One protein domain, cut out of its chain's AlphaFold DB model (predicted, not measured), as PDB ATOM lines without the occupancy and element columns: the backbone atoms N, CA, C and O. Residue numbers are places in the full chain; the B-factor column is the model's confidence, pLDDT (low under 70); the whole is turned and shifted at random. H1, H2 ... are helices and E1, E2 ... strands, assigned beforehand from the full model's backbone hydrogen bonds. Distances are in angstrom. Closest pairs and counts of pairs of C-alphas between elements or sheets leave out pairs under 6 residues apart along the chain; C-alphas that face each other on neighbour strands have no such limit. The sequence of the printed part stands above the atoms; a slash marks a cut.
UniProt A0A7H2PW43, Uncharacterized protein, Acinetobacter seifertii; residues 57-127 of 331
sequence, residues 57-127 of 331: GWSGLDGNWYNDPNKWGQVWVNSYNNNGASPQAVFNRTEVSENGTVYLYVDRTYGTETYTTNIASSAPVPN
ATOM      1  N   GLY A  57     149.547 183.477 127.418       74.50
ATOM      2  CA  GLY A  57     148.824 182.292 127.876       74.50
ATOM      3  C   GLY A  57     149.789 181.131 128.046       74.50
ATOM      4  O   GLY A  57     150.992 181.349 128.141       74.50
ATOM      5  N   TRP A  58     149.305 179.897 128.074       81.25
ATOM      6  CA  TRP A  58     150.137 178.722 128.333       81.25
ATOM      7  C   TRP A  58     149.909 177.648 127.281       81.25
ATOM      8  O   TRP A  58     148.780 177.388 126.862       81.25
ATOM      9  N   SER A  59     150.995 177.016 126.845       81.81
ATOM     10  CA  SER A  59     150.935 175.889 125.920       81.81
ATOM     11  C   SER A  59     150.544 174.620 126.674       81.81
ATOM     12  O   SER A  59     151.227 174.224 127.624       81.81
ATOM     13  N   GLY A  60     149.451 173.984 126.263       81.88
ATOM     14  CA  GLY A  60     149.058 172.663 126.742       81.88
ATOM     15  C   GLY A  60     149.900 171.546 126.119       81.88
ATOM     16  O   GLY A  60     150.571 171.728 125.101       81.88
ATOM     17  N   LEU A  61     149.858 170.360 126.733       79.56
ATOM     18  CA  LEU A  61     150.522 169.151 126.211       79.56
ATOM     19  C   LEU A  61     149.896 168.634 124.906       79.56
ATOM     20  O   LEU A  61     150.509 167.855 124.184       79.56
ATOM     21  N   ASP A  62     148.680 169.075 124.614       78.75
ATOM     22  CA  ASP A  62     147.936 168.831 123.384       78.75
ATOM     23  C   ASP A  62     148.355 169.756 122.228       78.75
ATOM     24  O   ASP A  62     147.830 169.639 121.123       78.75
ATOM     25  N   GLY A  63     149.301 170.672 122.468       78.31
ATOM     26  CA  GLY A  63     149.781 171.637 121.481       78.31
ATOM     27  C   GLY A  63     148.879 172.862 121.309       78.31
ATOM     28  O   GLY A  63     149.195 173.721 120.486       78.31
ATOM     29  N   ASN A  64     147.794 172.975 122.081       81.69
ATOM     30  CA  ASN A  64     146.902 174.131 122.051       81.69
ATOM     31  C   ASN A  64     147.369 175.226 123.021       81.69
ATOM     32  O   ASN A  64     148.088 174.972 123.990       81.69
ATOM     33  N   TRP A  65     146.952 176.462 122.756       79.81
ATOM     34  CA  TRP A  65     147.220 177.620 123.610       79.81
ATOM     35  C   TRP A  65     145.998 177.946 124.474       79.81
ATOM     36  O   TRP A  65     144.868 177.904 123.990       79.81
ATOM     37  N   TYR A  66     146.236 178.293 125.739       73.62
ATOM     38  CA  TYR A  66     145.201 178.550 126.739       73.62
ATOM     39  C   TYR A  66     145.425 179.900 127.431       73.62
ATOM     40  O   TYR A  66     146.504 180.137 127.968       73.62
ATOM     41  N   ASN A  67     144.401 180.757 127.472       69.44
ATOM     42  CA  ASN A  67     144.386 182.013 128.243       69.44
ATOM     43  C   ASN A  67     143.903 181.840 129.693       69.44
ATOM     44  O   ASN A  67     144.088 182.728 130.518       69.44
ATOM     45  N   ASP A  68     143.296 180.697 130.012       74.56
ATOM     46  CA  ASP A  68     142.774 180.368 131.337       74.56
ATOM     47  C   ASP A  68     143.698 179.338 132.027       74.56
ATOM     48  O   ASP A  68     143.826 178.206 131.533       74.56
ATOM     49  N   PRO A  69     144.326 179.696 133.167       76.00
ATOM     50  CA  PRO A  69     145.208 178.808 133.928       76.00
ATOM     51  C   PRO A  69     144.546 177.489 134.343       76.00
ATOM     52  O   PRO A  69     145.166 176.427 134.267       76.00
ATOM     53  N   ASN A  70     143.273 177.529 134.750       79.62
ATOM     54  CA  ASN A  70     142.562 176.354 135.242       79.62
ATOM     55  C   ASN A  70     142.194 175.420 134.089       79.62
ATOM     56  O   ASN A  70     142.350 174.205 134.220       79.62
ATOM     57  N   LYS A  71     141.766 175.962 132.938       79.31
ATOM     58  CA  LYS A  71     141.521 175.146 131.731       79.31
ATOM     59  C   LYS A  71     142.802 174.475 131.248       79.31
ATOM     60  O   LYS A  71     142.780 173.277 130.967       79.31
ATOM     61  N   TRP A  72     143.916 175.210 131.223       85.44
ATOM     62  CA  TRP A  72     145.233 174.638 130.932       85.44
ATOM     63  C   TRP A  72     145.559 173.481 131.889       85.44
ATOM     64  O   TRP A  72     145.907 172.384 131.448       85.44
ATOM     65  N   GLY A  73     145.368 173.690 133.197       84.88
ATOM     66  CA  GLY A  73     145.626 172.682 134.222       84.88
ATOM     67  C   GLY A  73     144.763 171.426 134.076       84.88
ATOM     68  O   GLY A  73     145.276 170.314 134.175       84.88
ATOM     69  N   GLN A  74     143.471 171.571 133.775       86.06
ATOM     70  CA  GLN A  74     142.565 170.438 133.552       86.06
ATOM     71  C   GLN A  74     142.967 169.602 132.331       86.06
ATOM     72  O   GLN A  74     143.018 168.373 132.409       86.06
ATOM     73  N   VAL A  75     143.304 170.250 131.211       85.75
ATOM     74  CA  VAL A  75     143.774 169.557 129.998       85.75
ATOM     75  C   VAL A  75     145.096 168.837 130.253       85.75
ATOM     76  O   VAL A  75     145.289 167.704 129.797       85.75
ATOM     77  N   TRP A  76     145.986 169.457 131.029       89.69
ATOM     78  CA  TRP A  76     147.240 168.842 131.440       89.69
ATOM     79  C   TRP A  76     146.993 167.572 132.264       89.69
ATOM     80  O   TRP A  76     147.534 166.519 131.928       89.69
ATOM     81  N   VAL A  77     146.131 167.629 133.291       88.69
ATOM     82  CA  VAL A  77     145.782 166.462 134.130       88.69
ATOM     83  C   VAL A  77     145.168 165.340 133.298       88.69
ATOM     84  O   VAL A  77     145.571 164.186 133.437       88.69
ATOM     85  N   ASN A  78     144.250 165.667 132.386       88.69
ATOM     86  CA  ASN A  78     143.641 164.683 131.492       88.69
ATOM     87  C   ASN A  78     144.694 163.997 130.614       88.69
ATOM     88  O   ASN A  78     144.722 162.771 130.513       88.69
ATOM     89  N   SER A  79     145.605 164.774 130.028       87.94
ATOM     90  CA  SER A  79     146.709 164.245 129.220       87.94
ATOM     91  C   SER A  79     147.644 163.366 130.055       87.94
ATOM     92  O   SER A  79     148.059 162.298 129.612       87.94
ATOM     93  N   TYR A  80     147.951 163.774 131.285       86.06
ATOM     94  CA  TYR A  80     148.797 163.022 132.207       86.06
ATOM     95  C   TYR A  80     148.192 161.666 132.590       86.06
ATOM     96  O   TYR A  80     148.866 160.638 132.515       86.06
ATOM     97  N   ASN A  81     146.906 161.647 132.931       88.38
ATOM     98  CA  ASN A  81     146.175 160.431 133.282       88.38
ATOM     99  C   ASN A  81     146.015 159.480 132.086       88.38
ATOM    100  O   ASN A  81     146.212 158.272 132.237       88.38
ATOM    101  N   ASN A  82     145.748 160.021 130.892       87.44
ATOM    102  CA  ASN A  82     145.641 159.245 129.651       87.44
ATOM    103  C   ASN A  82     146.965 158.579 129.239       87.44
ATOM    104  O   ASN A  82     146.948 157.561 128.552       87.44
ATOM    105  N   ASN A  83     148.107 159.097 129.700       85.25
ATOM    106  CA  ASN A  83     149.422 158.479 129.507       85.25
ATOM    107  C   ASN A  83     149.727 157.349 130.518       85.25
ATOM    108  O   ASN A  83     150.862 156.886 130.604       85.25
ATOM    109  N   GLY A  84     148.727 156.884 131.277       80.75
ATOM    110  CA  GLY A  84     148.852 155.719 132.158       80.75
ATOM    111  C   GLY A  84     149.472 156.018 133.525       80.75
ATOM    112  O   GLY A  84     150.050 155.123 134.142       80.75
ATOM    113  N   ALA A  85     149.374 157.257 134.013       78.12
ATOM    114  CA  ALA A  85     149.858 157.608 135.345       78.12
ATOM    115  C   ALA A  85     149.113 156.831 136.450       78.12
ATOM    116  O   ALA A  85     147.886 156.722 136.442       78.12
ATOM    117  N   SER A  86     149.852 156.306 137.428       78.94
ATOM    118  CA  SER A  86     149.288 155.659 138.616       78.94
ATOM    119  C   SER A  86     150.031 156.119 139.876       78.94
ATOM    120  O   SER A  86     151.263 156.040 139.903       78.94
ATOM    121  N   PRO A  87     149.324 156.567 140.928       80.62
ATOM    122  CA  PRO A  87     147.882 156.803 140.985       80.62
ATOM    123  C   PRO A  87     147.457 157.963 140.079       80.62
ATOM    124  O   PRO A  87     148.258 158.829 139.724       80.62
ATOM    125  N   GLN A  88     146.180 157.952 139.701       85.56
ATOM    126  CA  GLN A  88     145.576 159.004 138.891       85.56
ATOM    127  C   GLN A  88     145.656 160.342 139.635       85.56
ATOM    128  O   GLN A  88     145.449 160.407 140.848       85.56
ATOM    129  N   ALA A  89     145.975 161.402 138.901       88.12
ATOM    130  CA  ALA A  89     145.973 162.758 139.421       88.12
ATOM    131  C   ALA A  89     144.569 163.360 139.289       88.12
ATOM    132  O   ALA A  89     143.955 163.267 138.228       88.12
ATOM    133  N   VAL A  90     144.074 164.011 140.337       88.19
ATOM    134  CA  VAL A  90     142.836 164.798 140.297       88.19
ATOM    135  C   VAL A  90     143.208 166.272 140.310       88.19
ATOM    136  O   VAL A  90     144.032 166.702 141.115       88.19
ATOM    137  N   PHE A  91     142.638 167.055 139.397       87.62
ATOM    138  CA  PHE A  91     142.860 168.498 139.366       87.62
ATOM    139  C   PHE A  91     142.420 169.136 140.693       87.62
ATOM    140  O   PHE A  91     141.281 168.935 141.107       87.62
ATOM    141  N   ASN A  92     143.305 169.909 141.331       86.19
ATOM    142  CA  ASN A  92     142.992 170.658 142.552       86.19
ATOM    143  C   ASN A  92     142.896 172.159 142.242       86.19
ATOM    144  O   ASN A  92     141.817 172.741 142.323       86.19
ATOM    145  N   ARG A  93     144.015 172.776 141.840       80.50
ATOM    146  CA  ARG A  93     144.075 174.207 141.505       80.50
ATOM    147  C   ARG A  93     145.285 174.547 140.644       80.50
ATOM    148  O   ARG A  93     146.258 173.788 140.587       80.50
ATOM    149  N   THR A  94     145.259 175.741 140.065       81.38
ATOM    150  CA  THR A  94     146.450 176.378 139.496       81.38
ATOM    151  C   THR A  94     146.786 177.678 140.204       81.38
ATOM    152  O   THR A  94     145.887 178.434 140.565       81.38
ATOM    153  N   GLU A  95     148.075 177.952 140.360       74.19
ATOM    154  CA  GLU A  95     148.585 179.209 140.907       74.19
ATOM    155  C   GLU A  95     149.430 179.909 139.842       74.19
ATOM    156  O   GLU A  95     150.244 179.271 139.176       74.19
ATOM    157  N   VAL A  96     149.232 181.215 139.664       75.38
ATOM    158  CA  VAL A  96     150.020 182.024 138.727       75.38
ATOM    159  C   VAL A  96     150.992 182.877 139.530       75.38
ATOM    160  O   VAL A  96     150.589 183.644 140.400       75.38
ATOM    161  N   SER A  97     152.280 182.715 139.246       70.06
ATOM    162  CA  SER A  97     153.362 183.499 139.843       70.06
ATOM    163  C   SER A  97     153.381 184.933 139.303       70.06
ATOM    164  O   SER A  97     152.874 185.206 138.216       70.06
ATOM    165  N   GLU A  98     154.053 185.842 140.012       58.12
ATOM    166  CA  GLU A  98     154.293 187.227 139.575       58.12
ATOM    167  C   GLU A  98     154.937 187.324 138.180       58.12
ATOM    168  O   GLU A  98     154.690 188.272 137.440       58.12
ATOM    169  N   ASN A  99     155.733 186.325 137.786       55.97
ATOM    170  CA  ASN A  99     156.349 186.249 136.456       55.97
ATOM    171  C   ASN A  99     155.435 185.635 135.370       55.97
ATOM    172  O   ASN A  99     155.909 185.349 134.270       55.97
ATOM    173  N   GLY A 100     154.162 185.372 135.679       62.44
ATOM    174  CA  GLY A 100     153.178 184.775 134.769       62.44
ATOM    175  C   GLY A 100     153.314 183.262 134.565       62.44
ATOM    176  O   GLY A 100     152.607 182.688 133.739       62.44
ATOM    177  N   THR A 101     154.216 182.591 135.286       75.75
ATOM    178  CA  THR A 101     154.326 181.122 135.247       75.75
ATOM    179  C   THR A 101     153.142 180.505 135.975       75.75
ATOM    180  O   THR A 101     152.886 180.851 137.129       75.75
ATOM    181  N   VAL A 102     152.446 179.576 135.322       80.50
ATOM    182  CA  VAL A 102     151.379 178.794 135.952       80.50
ATOM    183  C   VAL A 102     151.963 177.533 136.579       80.50
ATOM    184  O   VAL A 102     152.790 176.854 135.969       80.50
ATOM    185  N   TYR A 103     151.521 177.217 137.790       82.06
ATOM    186  CA  TYR A 103     151.859 176.020 138.550       82.06
ATOM    187  C   TYR A 103     150.599 175.184 138.762       82.06
ATOM    188  O   TYR A 103     149.591 175.688 139.251       82.06
ATOM    189  N   LEU A 104     150.656 173.900 138.410       89.31
ATOM    190  CA  LEU A 104     149.553 172.955 138.572       89.31
ATOM    191  C   LEU A 104     149.722 172.130 139.845       89.31
ATOM    192  O   LEU A 104     150.704 171.393 139.984       89.31
ATOM    193  N   TYR A 105     148.717 172.192 140.713       87.00
ATOM    194  CA  TYR A 105     148.590 171.342 141.887       87.00
ATOM    195  C   TYR A 105     147.505 170.294 141.657       87.00
ATOM    196  O   TYR A 105     146.392 170.608 141.226       87.00
ATOM    197  N   VAL A 106     147.832 169.043 141.963       90.19
ATOM    198  CA  VAL A 106     146.900 167.916 141.877       90.19
ATOM    199  C   VAL A 106     146.831 167.171 143.187       90.19
ATOM    200  O   VAL A 106     147.810 167.140 143.932       90.19
ATOM    201  N   ASP A 107     145.718 166.487 143.396       90.69
ATOM    202  CA  ASP A 107     145.561 165.516 144.462       90.69
ATOM    203  C   ASP A 107     145.842 164.107 143.941       90.69
ATOM    204  O   ASP A 107     145.412 163.720 142.851       90.69
ATOM    205  N   ARG A 108     146.595 163.333 144.723       87.88
ATOM    206  CA  ARG A 108     146.865 161.918 144.463       87.88
ATOM    207  C   ARG A 108     146.525 161.101 145.689       87.88
ATOM    208  O   ARG A 108     146.983 161.416 146.788       87.88
ATOM    209  N   THR A 109     145.776 160.026 145.482       85.75
ATOM    210  CA  THR A 109     145.401 159.107 146.556       85.75
ATOM    211  C   THR A 109     146.276 157.860 146.513       85.75
ATOM    212  O   THR A 109     146.323 157.153 145.505       85.75
ATOM    213  N   TYR A 110     146.962 157.582 147.620       84.25
ATOM    214  CA  TYR A 110     147.739 156.363 147.832       84.25
ATOM    215  C   TYR A 110     147.117 155.604 149.007       84.25
ATOM    216  O   TYR A 110     147.232 156.010 150.161       84.25
ATOM    217  N   GLY A 111     146.415 154.505 148.719       84.56
ATOM    218  CA  GLY A 111     145.647 153.791 149.741       84.56
ATOM    219  C   GLY A 111     144.503 154.656 150.275       84.56
ATOM    220  O   GLY A 111     143.548 154.916 149.549       84.56
ATOM    221  N   THR A 112     144.596 155.091 151.533       83.81
ATOM    222  CA  THR A 112     143.587 155.929 152.210       83.81
ATOM    223  C   THR A 112     143.978 157.402 152.324       83.81
ATOM    224  O   THR A 112     143.171 158.212 152.768       83.81
ATOM    225  N   GLU A 113     145.209 157.762 151.959       86.06
ATOM    226  CA  GLU A 113     145.740 159.113 152.145       86.06
ATOM    227  C   GLU A 113     145.756 159.878 150.823       86.06
ATOM    228  O   GLU A 113     146.114 159.329 149.777       86.06
ATOM    229  N   THR A 114     145.369 161.154 150.873       87.88
ATOM    230  CA  THR A 114     145.370 162.055 149.718       87.88
ATOM    231  C   THR A 114     146.394 163.159 149.935       87.88
ATOM    232  O   THR A 114     146.378 163.830 150.965       87.88
ATOM    233  N   TYR A 115     147.276 163.339 148.957       86.44
ATOM    234  CA  TYR A 115     148.349 164.323 148.989       86.44
ATOM    235  C   TYR A 115     148.208 165.297 147.827       86.44
ATOM    236  O   TYR A 115     148.091 164.868 146.677       86.44
ATOM    237  N   THR A 116     148.299 166.595 148.117       89.88
ATOM    238  CA  THR A 116     148.387 167.635 147.091       89.88
ATOM    239  C   THR A 116     149.845 167.859 146.703       89.88
ATOM    240  O   THR A 116     150.697 168.087 147.563       89.88
ATOM    241  N   THR A 117     150.162 167.818 145.412       86.44
ATOM    242  CA  THR A 117     151.532 167.981 144.911       86.44
ATOM    243  C   THR A 117     151.568 168.825 143.642       86.44
ATOM    244  O   THR A 117     150.641 168.787 142.831       86.44
ATOM    245  N   ASN A 118     152.635 169.613 143.482       89.62
ATOM    246  CA  ASN A 118     152.908 170.308 142.234       89.62
ATOM    247  C   ASN A 118     153.523 169.324 141.237       89.62
ATOM    248  O   ASN A 118     154.504 168.653 141.556       89.62
ATOM    249  N   ILE A 119     152.948 169.237 140.041       85.94
ATOM    250  CA  ILE A 119     153.384 168.244 139.044       85.94
ATOM    251  C   ILE A 119     153.758 168.847 137.699       85.94
ATOM    252  O   ILE A 119     154.345 168.159 136.867       85.94
ATOM    253  N   ALA A 120     153.400 170.109 137.478       86.75
ATOM    254  CA  ALA A 120     153.675 170.798 136.236       86.75
ATOM    255  C   ALA A 120     153.777 172.300 136.458       86.75
ATOM    256  O   ALA A 120     153.127 172.874 137.340       86.75
ATOM    257  N   SER A 121     154.544 172.930 135.582       87.50
ATOM    258  CA  SER A 121     154.527 174.366 135.389       87.50
ATOM    259  C   SER A 121     154.653 174.698 133.906       87.50
ATOM    260  O   SER A 121     155.224 173.925 133.133       87.50
ATOM    261  N   SER A 122     154.106 175.842 133.505       80.81
ATOM    262  CA  SER A 122     154.323 176.403 132.172       80.81
ATOM    263  C   SER A 122     154.669 177.874 132.287       80.81
ATOM    264  O   SER A 122     153.971 178.643 132.949       80.81
ATOM    265  N   ALA A 123     155.734 178.272 131.597       77.50
ATOM    266  CA  ALA A 123     156.023 179.679 131.373       77.50
ATOM    267  C   ALA A 123     154.929 180.296 130.480       77.50
ATOM    268  O   ALA A 123     154.342 179.577 129.658       77.50
ATOM    269  N   PRO A 124     154.648 181.599 130.629       76.75
ATOM    270  CA  PRO A 124     153.723 182.288 129.750       76.75
ATOM    271  C   PRO A 124     154.317 182.378 128.339       76.75
ATOM    272  O   PRO A 124     155.483 182.732 128.155       76.75
ATOM    273  N   VAL A 125     153.504 182.071 127.335       69.88
ATOM    274  CA  VAL A 125     153.821 182.170 125.911       69.88
ATOM    275  C   VAL A 125     152.909 183.198 125.237       69.88
ATOM    276  O   VAL A 125     151.721 183.268 125.571       69.88
ATOM    277  N   PRO A 126     153.427 183.995 124.285       61.12
ATOM    278  CA  PRO A 126     152.613 184.940 123.528       61.12
ATOM    279  C   PRO A 126     151.465 184.240 122.796       61.12
ATOM    280  O   PRO A 126     151.620 183.101 122.352       61.12
ATOM    281  N   ASN A 127     150.331 184.927 122.644       67.12
ATOM    282  CA  ASN A 127     149.212 184.415 121.854       67.12
ATOM    283  C   ASN A 127     149.665 184.139 120.394       67.12
ATOM    284  O   ASN A 127     150.126 185.068 119.725       67.12
TER     285      ASN A 127
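This is residues 57 to 127 of the 331 residues of an uncharacterized protein of Acinetobacter seifertii (UniProt A0A7H2PW43). A strongly twisted sheet of three strands, E2, E3 and E4, has the helix H1 packed slantwise over one face, with no named helix on the other face. Beside one end of the sheet and helix, the short strand E1 folds back on residues 65 to 66. The printed part has 71 residues, with one named helix and four named strands in the order E1, H1, E2, E3, E4; the class is mixed, helices and strands, and the sheet, in the order E2, E3, E4, is antiparallel. The whole is compact, with a radius of gyration of the C-alphas of 12.3 A, and flat, spanning 41 by 25 by 13 A.

E2, residues 89 to 96, E3, residues 102 to 110, and E4, residues 113 to 122, form a meander, each strand the antiparallel neighbour of the one before. In the hairpin of E2 and E3, N 90 and O 107 are 2.9 A apart, within hydrogen-bond range. In the hairpin of E3 and E4, N 104 and O 120 are 2.9 A apart, also within range. E2 bends by 59 degrees at residue 92. H1, residues 69 to 82, is on the sheet at a height of 7.5 A, making two layers, a helix on one face of a sheet. It lies over E2 and E3, at 39 degrees to E3 on the local plane. Its closest C-alphas to E2 are those of Asn 70 and Thr 94, 5.8 A. Every O i to N i+4 pair in H1 is within hydrogen-bond range. E1, residues 57 to 59, pairs with no named strand and is apart from E2; its residues 58 to 59 pair antiparallel with residues 65 to 66. The closest C-alphas of E1 and E4 are those of Trp 58 and Ser 122, 6.1 A.

E4 measures 27.8 A from first to last C-alpha, E3 25.6 A, H1 20.0 A and E2 19.7 A. E1 begins at C-alpha 57 (148.824, 182.292, 127.876), and E4 ends at C-alpha 122 (154.323, 176.403, 132.172).

The two C-alphas farthest apart are those of Thr 112 and Asn 127, 42.0 A. The printed part has no cut, and no link is long. The model's pLDDT is under 70 at residue 67, residues 98 to 100 and residues 125 to 127.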